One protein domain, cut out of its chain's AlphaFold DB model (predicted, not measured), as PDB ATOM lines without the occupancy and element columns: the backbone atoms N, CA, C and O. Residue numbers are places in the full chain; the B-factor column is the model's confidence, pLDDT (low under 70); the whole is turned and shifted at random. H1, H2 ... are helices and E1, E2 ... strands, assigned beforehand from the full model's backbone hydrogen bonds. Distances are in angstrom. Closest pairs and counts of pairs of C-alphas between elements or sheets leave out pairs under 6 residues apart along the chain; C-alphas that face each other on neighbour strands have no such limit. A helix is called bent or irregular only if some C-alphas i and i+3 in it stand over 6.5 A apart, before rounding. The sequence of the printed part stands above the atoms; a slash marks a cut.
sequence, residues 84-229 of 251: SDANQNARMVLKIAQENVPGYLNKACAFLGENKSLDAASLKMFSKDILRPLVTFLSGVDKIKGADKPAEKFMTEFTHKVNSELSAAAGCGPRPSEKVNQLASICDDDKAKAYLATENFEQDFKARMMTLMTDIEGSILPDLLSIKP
ATOM      1  N   SER A  84       4.559  20.004   7.455       72.44
ATOM      2  CA  SER A  84       5.017  19.814   8.834       72.44
ATOM      3  C   SER A  84       5.191  18.329   9.162       72.44
ATOM      4  O   SER A  84       6.257  17.928   9.631       72.44
ATOM      5  N   ASP A  85       4.200  17.498   8.821       71.56
ATOM      6  CA  ASP A  85       4.269  16.045   9.017       71.56
ATOM      7  C   ASP A  85       5.394  15.430   8.180       71.56
ATOM      8  O   ASP A  85       6.130  14.555   8.640       71.56
ATOM      9  N   ALA A  86       5.574  15.902   6.945       73.94
ATOM     10  CA  ALA A  86       6.668  15.467   6.085       73.94
ATOM     11  C   ALA A  86       8.039  15.807   6.701       73.94
ATOM     12  O   ALA A  86       8.907  14.937   6.781       73.94
ATOM     13  N   ASN A  87       8.221  17.027   7.212       78.69
ATOM     14  CA  ASN A  87       9.459  17.457   7.865       78.69
ATOM     15  C   ASN A  87       9.753  16.659   9.139       78.69
ATOM     16  O   ASN A  87      10.896  16.268   9.371       78.69
ATOM     17  N   GLN A  88       8.735  16.368   9.950       77.00
ATOM     18  CA  GLN A  88       8.896  15.505  11.117       77.00
ATOM     19  C   GLN A  88       9.320  14.087  10.709       77.00
ATOM     20  O   GLN A  88      10.238  13.525  11.308       77.00
ATOM     21  N   ASN A  89       8.724  13.535   9.650       75.19
ATOM     22  CA  ASN A  89       9.111  12.232   9.111       75.19
ATOM     23  C   ASN A  89      10.554  12.233   8.576       75.19
ATOM     24  O   ASN A  89      11.290  11.287   8.835       75.19
ATOM     25  N   ALA A  90      10.990  13.292   7.886       76.94
ATOM     26  CA  ALA A  90      12.369  13.437   7.409       76.94
ATOM     27  C   ALA A  90      13.385  13.397   8.561       76.94
ATOM     28  O   ALA A  90      14.378  12.672   8.506       76.94
ATOM     29  N   ARG A  91      13.089  14.114   9.650       82.94
ATOM     30  CA  ARG A  91      13.903  14.109  10.874       82.94
ATOM     31  C   ARG A  91      13.941  12.739  11.538       82.94
ATOM     32  O   ARG A  91      14.992  12.316  12.007       82.94
ATOM     33  N   MET A  92      12.807  12.042  11.559       80.25
ATOM     34  CA  MET A  92      12.722  10.685  12.091       80.25
ATOM     35  C   MET A  92      13.543   9.696  11.254       80.25
ATOM     36  O   MET A  92      14.268   8.889  11.825       80.25
ATOM     37  N   VAL A  93      13.488   9.788   9.920       79.25
ATOM     38  CA  VAL A  93      14.303   8.962   9.011       79.25
ATOM     39  C   VAL A  93      15.793   9.172   9.273       79.25
ATOM     40  O   VAL A  93      16.513   8.188   9.433       79.25
ATOM     41  N   LEU A  94      16.243  10.428   9.381       84.12
ATOM     42  CA  LEU A  94      17.633  10.742   9.716       84.12
ATOM     43  C   LEU A  94      18.034  10.126  11.061       84.12
ATOM     44  O   LEU A  94      19.047   9.439  11.141       84.12
ATOM     45  N   LYS A  95      17.219  10.330  12.102       84.62
ATOM     46  CA  LYS A  95      17.497   9.810  13.446       84.62
ATOM     47  C   LYS A  95      17.616   8.285  13.455       84.62
ATOM     48  O   LYS A  95      18.567   7.747  14.010       84.62
ATOM     49  N   ILE A  96      16.691   7.587  12.794       82.44
ATOM     50  CA  ILE A  96      16.734   6.125  12.679       82.44
ATOM     51  C   ILE A  96      18.015   5.683  11.962       82.44
ATOM     52  O   ILE A  96      18.653   4.729  12.404       82.44
ATOM     53  N   ALA A  97      18.420   6.366  10.887       84.44
ATOM     54  CA  ALA A  97      19.665   6.052  10.193       84.44
ATOM     55  C   ALA A  97      20.888   6.254  11.106       84.44
ATOM     56  O   ALA A  97      21.716   5.353  11.204       84.44
ATOM     57  N   GLN A  98      20.962   7.375  11.829       89.75
ATOM     58  CA  GLN A  98      22.039   7.669  12.785       89.75
ATOM     59  C   GLN A  98      22.143   6.618  13.901       89.75
ATOM     60  O   GLN A  98      23.245   6.220  14.268       89.75
ATOM     61  N   GLU A  99      21.011   6.129  14.409       88.69
ATOM     62  CA  GLU A  99      20.973   5.116  15.472       88.69
ATOM     63  C   GLU A  99      21.329   3.705  14.972       88.69
ATOM     64  O   GLU A  99      21.908   2.915  15.717       88.69
ATOM     65  N   ASN A 100      20.990   3.362  13.723       86.62
ATOM     66  CA  ASN A 100      21.070   1.980  13.235       86.62
ATOM     67  C   ASN A 100      22.280   1.697  12.338       86.62
ATOM     68  O   ASN A 100      22.843   0.603  12.426       86.62
ATOM     69  N   VAL A 101      22.701   2.640  11.486       92.38
ATOM     70  CA  VAL A 101      23.821   2.443  10.543       92.38
ATOM     71  C   VAL A 101      25.106   1.975  11.245       92.38
ATOM     72  O   VAL A 101      25.653   0.967  10.792       92.38
ATOM     73  N   PRO A 102      25.552   2.571  12.375       95.19
ATOM     74  CA  PRO A 102      26.744   2.090  13.083       95.19
ATOM     75  C   PRO A 102      26.634   0.617  13.501       95.19
ATOM     76  O   PRO A 102      27.571  -0.165  13.352       95.19
ATOM     77  N   GLY A 103      25.459   0.208  13.990       92.44
ATOM     78  CA  GLY A 103      25.219  -1.164  14.429       92.44
ATOM     79  C   GLY A 103      25.275  -2.174  13.281       92.44
ATOM     80  O   GLY A 103      25.805  -3.272  13.455       92.44
ATOM     81  N   TYR A 104      24.753  -1.818  12.106       91.88
ATOM     82  CA  TYR A 104      24.818  -2.680  10.923       91.88
ATOM     83  C   TYR A 104      26.215  -2.734  10.302       91.88
ATOM     84  O   TYR A 104      26.621  -3.813   9.877       91.88
ATOM     85  N   LEU A 105      26.972  -1.632  10.326       95.75
ATOM     86  CA  LEU A 105      28.384  -1.626   9.927       95.75
ATOM     87  C   LEU A 105      29.212  -2.559  10.809       95.75
ATOM     88  O   LEU A 105      29.891  -3.440  10.292       95.75
ATOM     89  N   ASN A 106      29.059  -2.470  12.132       94.69
ATOM     90  CA  ASN A 106      29.760  -3.357  13.063       94.69
ATOM     91  C   ASN A 106      29.443  -4.837  12.808       94.69
ATOM     92  O   ASN A 106      30.342  -5.675  12.819       94.69
ATOM     93  N   LYS A 107      28.172  -5.170  12.541       94.94
ATOM     94  CA  LYS A 107      27.768  -6.539  12.178       94.94
ATOM     95  C   LYS A 107      28.401  -6.997  10.867       94.94
ATOM     96  O   LYS A 107      28.827  -8.145  10.780       94.94
ATOM     97  N   ALA A 108      28.459  -6.122   9.863       95.50
ATOM     98  CA  ALA A 108      29.068  -6.437   8.579       95.50
ATOM     99  C   ALA A 108      30.576  -6.676   8.721       95.50
ATOM    100  O   ALA A 108      31.065  -7.711   8.277       95.50
ATOM    101  N   CYS A 109      31.295  -5.784   9.405       94.81
ATOM    102  CA  CYS A 109      32.727  -5.929   9.658       94.81
ATOM    103  C   CYS A 109      33.040  -7.189  10.475       94.81
ATOM    104  O   CYS A 109      33.961  -7.923  10.127       94.81
ATOM    105  N   ALA A 110      32.244  -7.490  11.507       94.62
ATOM    106  CA  ALA A 110      32.396  -8.719  12.284       94.62
ATOM    107  C   ALA A 110      32.214  -9.969  11.411       94.62
ATOM    108  O   ALA A 110      33.060 -10.857  11.437       94.62
ATOM    109  N   PHE A 111      31.160 -10.012  10.591       94.75
ATOM    110  CA  PHE A 111      30.914 -11.127   9.675       94.75
ATOM    111  C   PHE A 111      32.056 -11.309   8.661       94.75
ATOM    112  O   PHE A 111      32.491 -12.429   8.421       94.75
ATOM    113  N   LEU A 112      32.553 -10.217   8.073       93.69
ATOM    114  CA  LEU A 112      33.629 -10.258   7.075       93.69
ATOM    115  C   LEU A 112      34.994 -10.604   7.686       93.69
ATOM    116  O   LEU A 112      35.842 -11.165   6.996       93.69
ATOM    117  N   GLY A 113      35.204 -10.277   8.966       89.12
ATOM    118  CA  GLY A 113      36.405 -10.628   9.722       89.12
ATOM    119  C   GLY A 113      36.442 -12.088  10.184       89.12
ATOM    120  O   GLY A 113      37.513 -12.597  10.517       89.12
ATOM    121  N   GLU A 114      35.306 -12.791  10.186       87.19
ATOM    122  CA  GLU A 114      35.291 -14.232  10.415       87.19
ATOM    123  C   GLU A 114      35.897 -14.956   9.206       87.19
ATOM    124  O   GLU A 114      35.366 -14.926   8.095       87.19
ATOM    125  N   ASN A 115      37.001 -15.677   9.421       80.12
ATOM    126  CA  ASN A 115      37.630 -16.499   8.386       80.12
ATOM    127  C   ASN A 115      36.864 -17.820   8.165       80.12
ATOM    128  O   ASN A 115      37.401 -18.912   8.344       80.12
ATOM    129  N   LYS A 116      35.570 -17.717   7.851       88.81
ATOM    130  CA  LYS A 116      34.681 -18.837   7.525       88.81
ATOM    131  C   LYS A 116      34.300 -18.781   6.054       88.81
ATOM    132  O   LYS A 116      34.094 -17.691   5.519       88.81
ATOM    133  N   SER A 117      34.198 -19.947   5.422       90.56
ATOM    134  CA  SER A 117      33.719 -20.032   4.041       90.56
ATOM    135  C   SER A 117      32.245 -19.640   3.950       90.56
ATOM    136  O   SER A 117      31.478 -19.876   4.889       90.56
ATOM    137  N   LEU A 118      31.864 -19.018   2.835       93.94
ATOM    138  CA  LEU A 118      30.481 -18.651   2.563       93.94
ATOM    139  C   LEU A 118      29.701 -19.867   2.071       93.94
ATOM    140  O   LEU A 118      29.978 -20.430   1.016       93.94
ATOM    141  N   ASP A 119      28.656 -20.210   2.809       94.81
ATOM    142  CA  ASP A 119      27.596 -21.096   2.348       94.81
ATOM    143  C   ASP A 119      26.332 -20.295   1.982       94.81
ATOM    144  O   ASP A 119      26.234 -19.081   2.187       94.81
ATOM    145  N   ALA A 120      25.326 -20.972   1.424       95.81
ATOM    146  CA  ALA A 120      24.089 -20.306   1.018       95.81
ATOM    147  C   ALA A 120      23.354 -19.656   2.206       95.81
ATOM    148  O   ALA A 120      22.714 -18.616   2.048       95.81
ATOM    149  N   ALA A 121      23.437 -20.247   3.401       95.25
ATOM    150  CA  ALA A 121      22.764 -19.736   4.588       95.25
ATOM    151  C   ALA A 121      23.406 -18.432   5.086       95.25
ATOM    152  O   ALA A 121      22.704 -17.441   5.290       95.25
ATOM    153  N   SER A 122      24.729 -18.417   5.225       95.81
ATOM    154  CA  SER A 122      25.524 -17.260   5.636       95.81
ATOM    155  C   SER A 122      25.481 -16.135   4.603       95.81
ATOM    156  O   SER A 122      25.302 -14.980   4.987       95.81
ATOM    157  N   LEU A 123      25.522 -16.445   3.301       96.44
ATOM    158  CA  LEU A 123      25.363 -15.440   2.245       96.44
ATOM    159  C   LEU A 123      23.987 -14.761   2.312       96.44
ATOM    160  O   LEU A 123      23.899 -13.533   2.276       96.44
ATOM    161  N   LYS A 124      22.906 -15.541   2.458       95.88
ATOM    162  CA  LYS A 124      21.552 -14.991   2.624       95.88
ATOM    163  C   LYS A 124      21.423 -14.176   3.903       95.88
ATOM    164  O   LYS A 124      20.823 -13.108   3.863       95.88
ATOM    165  N   MET A 125      21.973 -14.661   5.018       94.69
ATOM    166  CA  MET A 125      21.972 -13.936   6.291       94.69
ATOM    167  C   MET A 125      22.658 -12.578   6.128       94.69
ATOM    168  O   MET A 125      22.075 -11.554   6.472       94.69
ATOM    169  N   PHE A 126      23.862 -12.543   5.555       95.75
ATOM    170  CA  PHE A 126      24.570 -11.288   5.339       95.75
ATOM    171  C   PHE A 126      23.781 -10.350   4.421       95.75
ATOM    172  O   PHE A 126      23.529  -9.201   4.773       95.75
ATOM    173  N   SER A 127      23.326 -10.844   3.269       94.25
ATOM    174  CA  SER A 127      22.555 -10.065   2.296       94.25
ATOM    175  C   SER A 127      21.264  -9.491   2.897       94.25
ATOM    176  O   SER A 127      21.023  -8.283   2.840       94.25
ATOM    177  N   LYS A 128      20.432 -10.342   3.503       90.88
ATOM    178  CA  LYS A 128      19.079  -9.997   3.949       90.88
ATOM    179  C   LYS A 128      19.055  -9.311   5.309       90.88
ATOM    180  O   LYS A 128      18.287  -8.366   5.486       90.88
ATOM    181  N   ASP A 129      19.855  -9.786   6.255       88.25
ATOM    182  CA  ASP A 129      19.739  -9.386   7.657       88.25
ATOM    183  C   ASP A 129      20.776  -8.328   8.051       88.25
ATOM    184  O   ASP A 129      20.616  -7.692   9.093       88.25
ATOM    185  N   ILE A 130      21.812  -8.102   7.228       92.19
ATOM    186  CA  ILE A 130      22.869  -7.110   7.486       92.19
ATOM    187  C   ILE A 130      22.913  -6.039   6.389       92.19
ATOM    188  O   ILE A 130      22.653  -4.865   6.663       92.19
ATOM    189  N   LEU A 131      23.196  -6.429   5.143       93.88
ATOM    190  CA  LEU A 131      23.419  -5.499   4.036       93.88
ATOM    191  C   LEU A 131      22.134  -4.774   3.621       93.88
ATOM    192  O   LEU A 131      22.146  -3.563   3.422       93.88
ATOM    193  N   ARG A 132      21.001  -5.476   3.520       92.06
ATOM    194  CA  ARG A 132      19.721  -4.869   3.129       92.06
ATOM    195  C   ARG A 132      19.254  -3.765   4.081       92.06
ATOM    196  O   ARG A 132      18.896  -2.699   3.571       92.06
ATOM    197  N   PRO A 133      19.255  -3.941   5.417       88.12
ATOM    198  CA  PRO A 133      18.985  -2.839   6.334       88.12
ATOM    199  C   PRO A 133      19.926  -1.649   6.129       88.12
ATOM    200  O   PRO A 133      19.449  -0.522   6.021       88.12
ATOM    201  N   LEU A 134      21.234  -1.893   5.991       89.62
ATOM    202  CA  LEU A 134      22.227  -0.839   5.764       89.62
ATOM    203  C   LEU A 134      21.921  -0.033   4.490       89.62
ATOM    204  O   LEU A 134      21.784   1.188   4.549       89.62
ATOM    205  N   VAL A 135      21.713  -0.721   3.362       88.62
ATOM    206  CA  VAL A 135      21.306  -0.114   2.084       88.62
ATOM    207  C   VAL A 135      20.005   0.674   2.239       88.62
ATOM    208  O   VAL A 135      19.882   1.766   1.688       88.62
ATOM    209  N   THR A 136      19.036   0.150   2.992       85.06
ATOM    210  CA  THR A 136      17.728   0.790   3.194       85.06
ATOM    211  C   THR A 136      17.850   2.101   3.964       85.06
ATOM    212  O   THR A 136      17.269   3.103   3.544       85.06
ATOM    213  N   PHE A 137      18.605   2.120   5.066       85.81
ATOM    214  CA  PHE A 137      18.798   3.337   5.857       85.81
ATOM    215  C   PHE A 137      19.573   4.396   5.080       85.81
ATOM    216  O   PHE A 137      19.149   5.549   5.049       85.81
ATOM    217  N   LEU A 138      20.645   3.995   4.395       86.38
ATOM    218  CA  LEU A 138      21.447   4.904   3.582       86.38
ATOM    219  C   LEU A 138      20.652   5.450   2.391       86.38
ATOM    220  O   LEU A 138      20.613   6.654   2.197       86.38
ATOM    221  N   SER A 139      19.906   4.617   1.662       83.06
ATOM    222  CA  SER A 139      19.041   5.093   0.565       83.06
ATOM    223  C   SER A 139      17.876   5.963   1.060       83.06
ATOM    224  O   SER A 139      17.274   6.717   0.296       83.06
ATOM    225  N   GLY A 140      17.520   5.866   2.345       78.31
ATOM    226  CA  GLY A 140      16.515   6.717   2.973       78.31
ATOM    227  C   GLY A 140      16.895   8.199   2.972       78.31
ATOM    228  O   GLY A 140      15.999   9.046   2.941       78.31
ATOM    229  N   VAL A 141      18.195   8.518   2.942       75.88
ATOM    230  CA  VAL A 141      18.690   9.903   2.978       75.88
ATOM    231  C   VAL A 141      18.400  10.674   1.685       75.88
ATOM    232  O   VAL A 141      18.314  11.894   1.693       75.88
ATOM    233  N   ASP A 142      18.104   9.988   0.582       72.69
ATOM    234  CA  ASP A 142      17.701  10.637  -0.675       72.69
ATOM    235  C   ASP A 142      16.324  11.309  -0.599       72.69
ATOM    236  O   ASP A 142      15.939  12.098  -1.471       72.69
ATOM    237  N   LYS A 143      15.553  10.985   0.442       74.81
ATOM    238  CA  LYS A 143      14.211  11.528   0.674       74.81
ATOM    239  C   LYS A 143      14.231  12.812   1.505       74.81
ATOM    240  O   LYS A 143      13.186  13.450   1.652       74.81
ATOM    241  N   ILE A 144      15.390  13.195   2.037       82.19
ATOM    242  CA  ILE A 144      15.571  14.394   2.857       82.19
ATOM    243  C   ILE A 144      16.363  15.457   2.084       82.19
ATOM    244  O   ILE A 144      17.136  15.147   1.182       82.19
ATOM    245  N   LYS A 145      16.132  16.732   2.401       85.50
ATOM    246  CA  LYS A 145      16.881  17.880   1.865       85.50
ATOM    247  C   LYS A 145      17.308  18.806   3.004       85.50
ATOM    248  O   LYS A 145      16.738  18.739   4.093       85.50
ATOM    249  N   GLY A 146      18.271  19.686   2.744       86.12
ATOM    250  CA  GLY A 146      18.666  20.711   3.710       86.12
ATOM    251  C   GLY A 146      17.558  21.732   3.984       86.12
ATOM    252  O   GLY A 146      16.739  22.022   3.112       86.12
ATOM    253  N   ALA A 147      17.504  22.246   5.210       86.88
ATOM    254  CA  ALA A 147      16.524  23.239   5.651       86.88
ATOM    255  C   ALA A 147      16.835  24.661   5.147       86.88
ATOM    256  O   ALA A 147      15.924  25.477   5.009       86.88
ATOM    257  N   ASP A 148      18.105  24.947   4.859       88.00
ATOM    258  CA  ASP A 148      18.605  26.200   4.296       88.00
ATOM    259  C   ASP A 148      19.647  25.932   3.194       88.00
ATOM    260  O   ASP A 148      19.988  24.783   2.916       88.00
ATOM    261  N   LYS A 149      20.154  26.986   2.536       86.94
ATOM    262  CA  LYS A 149      21.110  26.842   1.420       86.94
ATOM    263  C   LYS A 149      22.414  26.125   1.818       86.94
ATOM    264  O   LYS A 149      22.841  25.252   1.058       86.94
ATOM    265  N   PRO A 150      23.073  26.464   2.947       90.44
ATOM    266  CA  PRO A 150      24.233  25.707   3.417       90.44
ATOM    267  C   PRO A 150      23.940  24.218   3.631       90.44
ATOM    268  O   PRO A 150      24.660  23.374   3.092       90.44
ATOM    269  N   ALA A 151      22.864  23.887   4.349       88.88
ATOM    270  CA  ALA A 151      22.474  22.506   4.604       88.88
ATOM    271  C   ALA A 151      22.077  21.782   3.312       88.88
ATOM    272  O   ALA A 151      22.353  20.599   3.155       88.88
ATOM    273  N   GLU A 152      21.447  22.466   2.358       89.88
ATOM    274  CA  GLU A 152      21.041  21.875   1.082       89.88
ATOM    275  C   GLU A 152      22.256  21.471   0.248       89.88
ATOM    276  O   GLU A 152      22.282  20.366  -0.300       89.88
ATOM    277  N   LYS A 153      23.283  22.327   0.201       90.81
ATOM    278  CA  LYS A 153      24.549  22.008  -0.464       90.81
ATOM    279  C   LYS A 153      25.199  20.780   0.175       90.81
ATOM    280  O   LYS A 153      25.509  19.826  -0.535       90.81
ATOM    281  N   PHE A 154      25.321  20.779   1.502       91.19
ATOM    282  CA  PHE A 154      25.889  19.655   2.245       91.19
ATOM    283  C   PHE A 154      25.111  18.354   2.000       91.19
ATOM    284  O   PHE A 154      25.692  17.342   1.621       91.19
ATOM    285  N   MET A 155      23.782  18.386   2.134       91.12
ATOM    286  CA  MET A 155      22.929  17.215   1.925       91.12
ATOM    287  C   MET A 155      22.995  16.694   0.490       91.12
ATOM    288  O   MET A 155      22.921  15.489   0.279       91.12
ATOM    289  N   THR A 156      23.158  17.575  -0.497       90.31
ATOM    290  CA  THR A 156      23.319  17.171  -1.900       90.31
ATOM    291  C   THR A 156      24.633  16.422  -2.115       90.31
ATOM    292  O   THR A 156      24.633  15.363  -2.740       90.31
ATOM    293  N   GLU A 157      25.739  16.935  -1.570       92.31
ATOM    294  CA  GLU A 157      27.054  16.283  -1.627       92.31
ATOM    295  C   GLU A 157      27.044  14.940  -0.879       92.31
ATOM    296  O   GLU A 157      27.508  13.927  -1.407       92.31
ATOM    297  N   PHE A 158      26.431  14.901   0.305       92.50
ATOM    298  CA  PHE A 158      26.252  13.690   1.101       92.50
ATOM    299  C   PHE A 158      25.423  12.623   0.366       92.50
ATOM    300  O   PHE A 158      25.860  11.482   0.223       92.50
ATOM    301  N   THR A 159      24.259  12.992  -0.178       90.06
ATOM    302  CA  THR A 159      23.414  12.101  -0.989       90.06
ATOM    303  C   THR A 159      24.149  11.591  -2.228       90.06
ATOM    304  O   THR A 159      24.033  10.415  -2.575       90.06
ATOM    305  N   HIS A 160      24.922  12.443  -2.905       92.31
ATOM    306  CA  HIS A 160      25.730  12.016  -4.046       92.31
ATOM    307  C   HIS A 160      26.763  10.962  -3.630       92.31
ATOM    308  O   HIS A 160      26.889   9.935  -4.296       92.31
ATOM    309  N   LYS A 161      27.461  11.184  -2.511       93.81
ATOM    310  CA  LYS A 161      28.433  10.238  -1.953       93.81
ATOM    311  C   LYS A 161      27.785   8.882  -1.655       93.81
ATOM    312  O   LYS A 161      28.244   7.867  -2.164       93.81
ATOM    313  N   VAL A 162      26.661   8.872  -0.933       91.62
ATOM    314  CA  VAL A 162      25.900   7.643  -0.639       91.62
ATOM    315  C   VAL A 162      25.501   6.906  -1.920       91.62
ATOM    316  O   VAL A 162      25.697   5.697  -2.034       91.62
ATOM    317  N   ASN A 163      24.971   7.626  -2.908       91.94
ATOM    318  CA  ASN A 163      24.548   7.022  -4.167       91.94
ATOM    319  C   ASN A 163      25.704   6.473  -4.996       91.94
ATOM    320  O   ASN A 163      25.526   5.437  -5.641       91.94
ATOM    321  N   SER A 164      26.855   7.145  -4.980       93.44
ATOM    322  CA  SER A 164      28.078   6.677  -5.630       93.44
ATOM    323  C   SER A 164      28.496   5.324  -5.059       93.44
ATOM    324  O   SER A 164      28.612   4.359  -5.816       93.44
ATOM    325  N   GLU A 165      28.594   5.214  -3.731       92.94
ATOM    326  CA  GLU A 165      29.002   3.968  -3.075       92.94
ATOM    327  C   GLU A 165      28.015   2.823  -3.321       92.94
ATOM    328  O   GLU A 165      28.409   1.716  -3.690       92.94
ATOM    329  N   LEU A 166      26.711   3.087  -3.193       91.94
ATOM    330  CA  LEU A 166      25.672   2.066  -3.366       91.94
ATOM    331  C   LEU A 166      25.410   1.685  -4.831       91.94
ATOM    332  O   LEU A 166      24.876   0.602  -5.097       91.94
ATOM    333  N   SER A 167      25.749   2.557  -5.785       93.62
ATOM    334  CA  SER A 167      25.592   2.302  -7.224       93.62
ATOM    335  C   SER A 167      26.865   1.830  -7.917       93.62
ATOM    336  O   SER A 167      26.788   1.473  -9.092       93.62
ATOM    337  N   ALA A 168      28.009   1.804  -7.231       93.75
ATOM    338  CA  ALA A 168      29.233   1.217  -7.758       93.75
ATOM    339  C   ALA A 168      29.024  -0.259  -8.132       93.75
ATOM    340  O   ALA A 168      28.129  -0.926  -7.604       93.75
ATOM    341  N   ALA A 169      29.848  -0.773  -9.045       94.69
ATOM    342  CA  ALA A 169      29.741  -2.151  -9.506       94.69
ATOM    343  C   ALA A 169      29.855  -3.153  -8.339       94.69
ATOM    344  O   ALA A 169      30.625  -2.955  -7.391       94.69
ATOM    345  N   ALA A 170      29.079  -4.232  -8.413       93.69
ATOM    346  CA  ALA A 170      29.131  -5.345  -7.478       93.69
ATOM    347  C   ALA A 170      30.469  -6.082  -7.593       93.69
ATOM    348  O   ALA A 170      31.009  -6.520  -6.587       93.69
ATOM    349  N   GLY A 171      31.018  -6.192  -8.807       94.94
ATOM    350  CA  GLY A 171      32.325  -6.797  -9.056       94.94
ATOM    351  C   GLY A 171      32.379  -8.310  -8.838       94.94
ATOM    352  O   GLY A 171      33.438  -8.893  -9.009       94.94
ATOM    353  N   CYS A 172      31.262  -8.952  -8.490       95.69
ATOM    354  CA  CYS A 172      31.193 -10.382  -8.211       95.69
ATOM    355  C   CYS A 172      29.822 -10.971  -8.576       95.69
ATOM    356  O   CYS A 172      28.844 -10.251  -8.806       95.69
ATOM    357  N   GLY A 173      29.753 -12.303  -8.606       94.94
ATOM    358  CA  GLY A 173      28.529 -13.053  -8.875       94.94
ATOM    359  C   GLY A 173      28.160 -13.103 -10.363       94.94
ATOM    360  O   GLY A 173      28.947 -12.702 -11.219       94.94
ATOM    361  N   PRO A 174      26.943 -13.561 -10.702       93.56
ATOM    362  CA  PRO A 174      26.541 -13.813 -12.086       93.56
ATOM    363  C   PRO A 174      26.445 -12.541 -12.937       93.56
ATOM    364  O   PRO A 174      26.385 -12.621 -14.163       93.56
ATOM    365  N   ARG A 175      26.387 -11.361 -12.305       93.19
ATOM    366  CA  ARG A 175      26.303 -10.062 -12.982       93.19
ATOM    367  C   ARG A 175      27.208  -9.025 -12.303       93.19
ATOM    368  O   ARG A 175      26.708  -8.128 -11.627       93.19
ATOM    369  N   PRO A 176      28.535  -9.087 -12.517       93.31
ATOM    370  CA  PRO A 176      29.495  -8.208 -11.839       93.31
ATOM    371  C   PRO A 176      29.290  -6.711 -12.119       93.31
ATOM    372  O   PRO A 176      29.680  -5.870 -11.313       93.31
ATOM    373  N   SER A 177      28.670  -6.367 -13.252       92.88
ATOM    374  CA  SER A 177      28.360  -4.987 -13.641       92.88
ATOM    375  C   SER A 177      27.109  -4.410 -12.970       92.88
ATOM    376  O   SER A 177      26.826  -3.226 -13.144       92.88
ATOM    377  N   GLU A 178      26.311  -5.221 -12.265       92.62
ATOM    378  CA  GLU A 178      25.178  -4.705 -11.494       92.62
ATOM    379  C   GLU A 178      25.658  -3.860 -10.313       92.62
ATOM    380  O   GLU A 178      26.813  -3.917  -9.901       92.62
ATOM    381  N   LYS A 179      24.758  -3.041  -9.771       94.00
ATOM    382  CA  LYS A 179      25.057  -2.189  -8.620       94.00
ATOM    383  C   LYS A 179      25.278  -3.037  -7.372       94.00
ATOM    384  O   LYS A 179      24.531  -3.983  -7.129       94.00
ATOM    385  N   VAL A 180      26.223  -2.643  -6.523       92.94
ATOM    386  CA  VAL A 180      26.546  -3.341  -5.272       92.94
ATOM    387  C   VAL A 180      25.334  -3.459  -4.341       92.94
ATOM    388  O   VAL A 180      25.176  -4.465  -3.653       92.94
ATOM    389  N   ASN A 181      24.408  -2.495  -4.380       90.00
ATOM    390  CA  ASN A 181      23.165  -2.570  -3.613       90.00
ATOM    391  C   ASN A 181      22.247  -3.744  -4.008       90.00
ATOM    392  O   ASN A 181      21.393  -4.126  -3.212       90.00
ATOM    393  N   GLN A 182      22.425  -4.355  -5.185       91.50
ATOM    394  CA  GLN A 182      21.673  -5.546  -5.591       91.50
ATOM    395  C   GLN A 182      22.087  -6.794  -4.807       91.50
ATOM    396  O   GLN A 182      21.273  -7.703  -4.645       91.50
ATOM    397  N   LEU A 183      23.296  -6.819  -4.231       92.88
ATOM    398  CA  LEU A 183      23.752  -7.920  -3.376       92.88
ATOM    399  C   LEU A 183      22.908  -8.058  -2.100       92.88
ATOM    400  O   LEU A 183      22.865  -9.135  -1.518       92.88
ATOM    401  N   ALA A 184      22.167  -7.015  -1.709       91.81
ATOM    402  CA  ALA A 184      21.182  -7.046  -0.625       91.81
ATOM    403  C   ALA A 184      19.909  -7.864  -0.952       91.81
ATOM    404  O   ALA A 184      19.019  -8.040  -0.108       91.81
ATOM    405  N   SER A 185      19.777  -8.333  -2.195       91.81
ATOM    406  CA  SER A 185      18.601  -9.042  -2.711       91.81
ATOM    407  C   SER A 185      18.811 -10.552  -2.853       91.81
ATOM    408  O   SER A 185      17.933 -11.245  -3.365       91.81
ATOM    409  N   ILE A 186      19.937 -11.089  -2.372       91.38
ATOM    410  CA  ILE A 186      20.189 -12.535  -2.309       91.38
ATOM    411  C   ILE A 186      19.406 -13.087  -1.110       91.38
ATOM    412  O   ILE A 186      19.868 -12.992   0.027       91.38
ATOM    413  N   CYS A 187      18.178 -13.562  -1.333       86.19
ATOM    414  CA  CYS A 187      17.246 -13.939  -0.258       86.19
ATOM    415  C   CYS A 187      16.725 -15.376  -0.311       86.19
ATOM    416  O   CYS A 187      16.197 -15.856   0.693       86.19
ATOM    417  N   ASP A 188      16.884 -16.056  -1.440       91.06
ATOM    418  CA  ASP A 188      16.468 -17.438  -1.654       91.06
ATOM    419  C   ASP A 188      17.674 -18.332  -1.978       91.06
ATOM    420  O   ASP A 188      18.771 -17.849  -2.281       91.06
ATOM    421  N   ASP A 189      17.483 -19.643  -1.829       91.94
ATOM    422  CA  ASP A 189      18.555 -20.626  -2.004       91.94
ATOM    423  C   ASP A 189      19.063 -20.699  -3.440       91.94
ATOM    424  O   ASP A 189      20.254 -20.926  -3.646       91.94
ATOM    425  N   ASP A 190      18.198 -20.486  -4.427       93.38
ATOM    426  CA  ASP A 190      18.566 -20.612  -5.835       93.38
ATOM    427  C   ASP A 190      19.447 -19.442  -6.270       93.38
ATOM    428  O   ASP A 190      20.499 -19.650  -6.879       93.38
ATOM    429  N   LYS A 191      19.107 -18.214  -5.858       92.94
ATOM    430  CA  LYS A 191      19.984 -17.051  -6.023       92.94
ATOM    431  C   LYS A 191      21.297 -17.253  -5.287       92.94
ATOM    432  O   LYS A 191      22.348 -17.064  -5.888       92.94
ATOM    433  N   ALA A 192      21.273 -17.663  -4.019       95.12
ATOM    434  CA  ALA A 192      22.506 -17.862  -3.259       95.12
ATOM    435  C   ALA A 192      23.438 -18.884  -3.936       95.12
ATOM    436  O   ALA A 192      24.627 -18.616  -4.093       95.12
ATOM    437  N   LYS A 193      22.894 -20.007  -4.421       95.69
ATOM    438  CA  LYS A 193      23.648 -21.007  -5.190       95.69
ATOM    439  C   LYS A 193      24.207 -20.443  -6.495       95.69
ATOM    440  O   LYS A 193      25.361 -20.709  -6.804       95.69
ATOM    441  N   ALA A 194      23.428 -19.657  -7.240       95.69
ATOM    442  CA  ALA A 194      23.892 -19.044  -8.485       95.69
ATOM    443  C   ALA A 194      25.091 -18.105  -8.262       95.69
ATOM    444  O   ALA A 194      26.025 -18.094  -9.061       95.69
ATOM    445  N   TYR A 195      25.096 -17.357  -7.157       96.56
ATOM    446  CA  TYR A 195      26.237 -16.530  -6.765       96.56
ATOM    447  C   TYR A 195      27.447 -17.380  -6.362       96.56
ATOM    448  O   TYR A 195      28.525 -17.193  -6.919       96.56
ATOM    449  N   LEU A 196      27.258 -18.361  -5.472       96.44
ATOM    450  CA  LEU A 196      28.333 -19.240  -4.988       96.44
ATOM    451  C   LEU A 196      28.969 -20.106  -6.087       96.44
ATOM    452  O   LEU A 196      30.116 -20.512  -5.950       96.44
ATOM    453  N   ALA A 197      28.242 -20.385  -7.171       96.25
ATOM    454  CA  ALA A 197      28.754 -21.123  -8.324       96.25
ATOM    455  C   ALA A 197      29.649 -20.280  -9.251       96.25
ATOM    456  O   ALA A 197      30.248 -20.826 -10.176       96.25
ATOM    457  N   THR A 198      29.721 -18.960  -9.045       96.62
ATOM    458  CA  THR A 198      30.581 -18.083  -9.847       96.62
ATOM    459  C   THR A 198      32.036 -18.222  -9.390       96.62
ATOM    460  O   THR A 198      32.320 -18.276  -8.194       96.62
ATOM    461  N   GLU A 199      32.963 -18.272 -10.346       94.69
ATOM    462  CA  GLU A 199      34.397 -18.378 -10.067       94.69
ATOM    463  C   GLU A 199      34.877 -17.235  -9.158       94.69
ATOM    464  O   GLU A 199      34.477 -16.087  -9.339       94.69
ATOM    465  N   ASN A 200      35.704 -17.565  -8.158       95.00
ATOM    466  CA  ASN A 200      36.274 -16.636  -7.169       95.00
ATOM    467  C   ASN A 200      35.257 -15.788  -6.377       95.00
ATOM    468  O   ASN A 200      35.657 -14.877  -5.648       95.00
ATOM    469  N   PHE A 201      33.961 -16.125  -6.429       96.38
ATOM    470  CA  PHE A 201      32.899 -15.312  -5.837       96.38
ATOM    471  C   PHE A 201      33.150 -14.957  -4.374       96.38
ATOM    472  O   PHE A 201      32.999 -13.797  -4.007       96.38
ATOM    473  N   GLU A 202      33.521 -15.926  -3.532       95.69
ATOM    474  CA  GLU A 202      33.705 -15.674  -2.100       95.69
ATOM    475  C   GLU A 202      34.790 -14.615  -1.843       95.69
ATOM    476  O   GLU A 202      34.583 -13.709  -1.031       95.69
ATOM    477  N   GLN A 203      35.921 -14.711  -2.544       95.38
ATOM    478  CA  GLN A 203      37.030 -13.772  -2.402       95.38
ATOM    479  C   GLN A 203      36.619 -12.374  -2.873       95.38
ATOM    480  O   GLN A 203      36.787 -11.403  -2.130       95.38
ATOM    481  N   ASP A 204      36.025 -12.280  -4.062       96.38
ATOM    482  CA  ASP A 204      35.620 -11.005  -4.656       96.38
ATOM    483  C   ASP A 204      34.495 -10.342  -3.856       96.38
ATOM    484  O   ASP A 204      34.517  -9.137  -3.608       96.38
ATOM    485  N   PHE A 205      33.535 -11.134  -3.373       96.81
ATOM    486  CA  PHE A 205      32.462 -10.671  -2.503       96.81
ATOM    487  C   PHE A 205      33.006 -10.114  -1.190       96.81
ATOM    488  O   PHE A 205      32.663  -8.991  -0.820       96.81
ATOM    489  N   LYS A 206      33.872 -10.861  -0.491       95.88
ATOM    490  CA  LYS A 206      34.463 -10.397   0.771       95.88
ATOM    491  C   LYS A 206      35.278  -9.126   0.562       95.88
ATOM    492  O   LYS A 206      35.094  -8.171   1.311       95.88
ATOM    493  N   ALA A 207      36.112  -9.076  -0.479       95.75
ATOM    494  CA  ALA A 207      36.907  -7.895  -0.810       95.75
ATOM    495  C   ALA A 207      36.023  -6.678  -1.127       95.75
ATOM    496  O   ALA A 207      36.235  -5.592  -0.574       95.75
ATOM    497  N   ARG A 208      34.984  -6.855  -1.955       96.88
ATOM    498  CA  ARG A 208      34.048  -5.780  -2.301       96.88
ATOM    499  C   ARG A 208      33.281  -5.281  -1.084       96.88
ATOM    500  O   ARG A 208      33.153  -4.068  -0.924       96.88
ATOM    501  N   MET A 209      32.752  -6.187  -0.261       97.44
ATOM    502  CA  MET A 209      31.995  -5.829   0.938       97.44
ATOM    503  C   MET A 209      32.873  -5.137   1.968       97.44
ATOM    504  O   MET A 209      32.433  -4.145   2.533       97.44
ATOM    505  N   MET A 210      34.111  -5.593   2.167       96.38
ATOM    506  CA  MET A 210      35.052  -4.938   3.077       96.38
ATOM    507  C   MET A 210      35.346  -3.510   2.607       96.38
ATOM    508  O   MET A 210      35.168  -2.577   3.380       96.38
ATOM    509  N   THR A 211      35.632  -3.336   1.312       96.31
ATOM    510  CA  THR A 211      35.805  -2.012   0.690       96.31
ATOM    511  C   THR A 211      34.583  -1.122   0.933       96.31
ATOM    512  O   THR A 211      34.718  -0.037   1.483       96.31
ATOM    513  N   LEU A 212      33.373  -1.617   0.639       97.25
ATOM    514  CA  LEU A 212      32.134  -0.869   0.869       97.25
ATOM    515  C   LEU A 212      31.949  -0.471   2.345       97.25
ATOM    516  O   LEU A 212      31.542   0.654   2.616       97.25
ATOM    517  N   MET A 213      32.222  -1.369   3.300       97.44
ATOM    518  CA  MET A 213      32.098  -1.037   4.725       97.44
ATOM    519  C   MET A 213      33.117   0.025   5.140       97.44
ATOM    520  O   MET A 213      32.740   0.959   5.840       97.44
ATOM    521  N   THR A 214      34.365  -0.074   4.670       96.31
ATOM    522  CA  THR A 214      35.409   0.932   4.914       96.31
ATOM    523  C   THR A 214      35.045   2.286   4.315       96.31
ATOM    524  O   THR A 214      35.193   3.304   4.989       96.31
ATOM    525  N   ASP A 215      34.517   2.315   3.092       95.12
ATOM    526  CA  ASP A 215      34.097   3.554   2.437       95.12
ATOM    527  C   ASP A 215      32.929   4.198   3.192       95.12
ATOM    528  O   ASP A 215      32.943   5.405   3.454       95.12
ATOM    529  N   ILE A 216      31.942   3.403   3.624       96.38
ATOM    530  CA  ILE A 216      30.837   3.915   4.441       96.38
ATOM    531  C   ILE A 216      31.364   4.431   5.786       96.38
ATOM    532  O   ILE A 216      31.010   5.539   6.182       96.38
ATOM    533  N   GLU A 217      32.203   3.670   6.485       96.50
ATOM    534  CA  GLU A 217      32.747   4.037   7.797       96.50
ATOM    535  C   GLU A 217      33.615   5.302   7.738       96.50
ATOM    536  O   GLU A 217      33.474   6.182   8.585       96.50
ATOM    537  N   GLY A 218      34.476   5.425   6.729       95.06
ATOM    538  CA  GLY A 218      35.412   6.538   6.604       95.06
ATOM    539  C   GLY A 218      34.805   7.803   6.004       95.06
ATOM    540  O   GLY A 218      35.224   8.904   6.354       95.06
ATOM    541  N   SER A 219      33.828   7.673   5.099       92.94
ATOM    542  CA  SER A 219      33.374   8.802   4.276       92.94
ATOM    543  C   SER A 219      31.899   9.173   4.431       92.94
ATOM    544  O   SER A 219      31.562  10.338   4.223       92.94
ATOM    545  N   ILE A 220      31.023   8.230   4.791       95.69
ATOM    546  CA  ILE A 220      29.570   8.453   4.901       95.69
ATOM    547  C   ILE A 220      29.151   8.586   6.363       95.69
ATOM    548  O   ILE A 220      28.359   9.462   6.699       95.69
ATOM    549  N   LEU A 221      29.661   7.723   7.240       96.50
ATOM    550  CA  LEU A 221      29.266   7.673   8.640       96.50
ATOM    551  C   LEU A 221      29.573   8.981   9.395       96.50
ATOM    552  O   LEU A 221      28.673   9.449  10.096       96.50
ATOM    553  N   PRO A 222      30.754   9.619   9.248       96.69
ATOM    554  CA  PRO A 222      31.034  10.881   9.930       96.69
ATOM    555  C   PRO A 222      30.057  11.980   9.508       96.69
ATOM    556  O   PRO A 222      29.492  12.664  10.362       96.69
ATOM    557  N   ASP A 223      29.784  12.085   8.206       95.62
ATOM    558  CA  ASP A 223      28.826  13.049   7.666       95.62
ATOM    559  C   ASP A 223      27.417  12.764   8.192       95.62
ATOM    560  O   ASP A 223      26.772  13.666   8.722       95.62
ATOM    561  N   LEU A 224      26.962  11.505   8.138       94.00
ATOM    562  CA  LEU A 224      25.649  11.086   8.634       94.00
ATOM    563  C   LEU A 224      25.443  11.481  10.102       94.00
ATOM    564  O   LEU A 224      24.377  11.982  10.462       94.00
ATOM    565  N   LEU A 225      26.451  11.259  10.948       94.81
ATOM    566  CA  LEU A 225      26.407  11.591  12.375       94.81
ATOM    567  C   LEU A 225      26.538  13.097  12.646       94.81
ATOM    568  O   LEU A 225      26.100  13.560  13.697       94.81
ATOM    569  N   SER A 226      27.106  13.863  11.712       94.19
ATOM    570  CA  SER A 226      27.251  15.317  11.845       94.19
ATOM    571  C   SER A 226      25.956  16.093  11.571       94.19
ATOM    572  O   SER A 226      25.786  17.191  12.107       94.19
ATOM    573  N   ILE A 227      25.031  15.529  10.781       91.38
ATOM    574  CA  ILE A 227      23.783  16.202  10.389       91.38
ATOM    575  C   ILE A 227      22.885  16.391  11.609       91.38
ATOM    576  O   ILE A 227      22.456  15.426  12.253       91.38
ATOM    577  N   LYS A 228      22.496  17.635  11.894       91.25
ATOM    578  CA  LYS A 228      21.519  17.903  12.952       91.25
ATOM    579  C   LYS A 228      20.101  17.729  12.411       91.25
ATOM    580  O   LYS A 228      19.785  18.244  11.341       91.25
ATOM    581  N   PRO A 229      19.167  17.144  13.181       85.81
ATOM    582  CA  PRO A 229      17.766  17.042  12.759       85.81
ATOM    583  C   PRO A 229      17.114  18.384  12.379       85.81
ATOM    584  O   PRO A 229      16.218  18.431  11.542       85.81
TER     585      PRO A 229
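What this domain is: This is residues 84 to 229 of the 251 residues of an uncharacterized protein of Morganella morganii (UniProt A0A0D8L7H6). Four helices, H1b, H2, H3 and H6, make a long up-and-down bundle, each running against the one before it in the chain, staggered lengthwise so that H3 serves one half and short H4 packs on H2 in the other. H1a, the first arm of bent H1, extends beyond H1b toward the H3 half, and H5 crosses the beginning of H2 at the far end. The printed part has 146 residues, with six named helices and one named strand in the order H1 H2 E1 H3 H4 H5 H6, and is mostly helix. It is compact, with a radius of gyration of the C-alphas of 16.2 A, and only just a rod, spanning 50 by 25 by 24 A.

Where its parts are: H1, residues 84 to 113, was assigned as one helix by its hydrogen bonds but is bent: C-alphas 99 and 102 are 6.9 A apart. Its arms are H1a, residues 84 to 99, 22.7 A, from C-alpha 84 at (5.017, 19.814, 8.834), and H1b, residues 102 to 113, 16.3 A. H2, residues 120 to 143, 33.3 A, has a kink of 28 degrees near residue 134. H6, residues 201 to 226, 35.8 A, ends at C-alpha 226 at (27.251, 15.317, 11.845); it is only just irregular, with C-alphas 218 and 221 6.6 A apart, and has a kink of 34 degrees near residue 219. H3 is residues 149 to 167, 26.4 A; H4 is 180 to 185, H5 is 189 to 196, and E1, which pairs with no named strand, is 144 to 146.

How they stand to each other: H1b and H2 form a helical hairpin: they touch, closest at the C-alphas of Tyr 104 and Ile 130, 5.9 A, at a shallow tilt of 32 degrees, only just short of steep. H1b touches H6, closest at the C-alphas of Leu 112 and Lys 206, 6.4 A. H6 touches H3 at a shallow tilt of 8 degrees, opposite ways, closest at the C-alphas of Ile 220 and Val 162, 6.7 A. H3 touches H2, closest at the C-alphas of Thr 159 and Asp 142, 5.9 A. H2, the hub, touches H4, closest at the C-alphas of Ser 127 and Ala 184, 4.4 A, and H5, about perpendicular at 89 degrees, closest at those of Ala 120 and Ala 192, 5.2 A. H1b and H3 are apart. Every O i to N i+4 pair is within hydrogen-bond range in H1a, H1b, H3 and H5; H2 has 14 of 20, H6 19 of 22, and H4 0 of 2, with 3 of 3 O i to N i+3 pairs.

The domain as a whole: The C-alphas farthest apart, those of Ser 84 and Glu 199, are 51.8 A apart. The printed part has no cut. The link from H3 to H4, residues 168 to 179, is long. The mean pLDDT of the printed part is 90.9, and no printed residue is under 70.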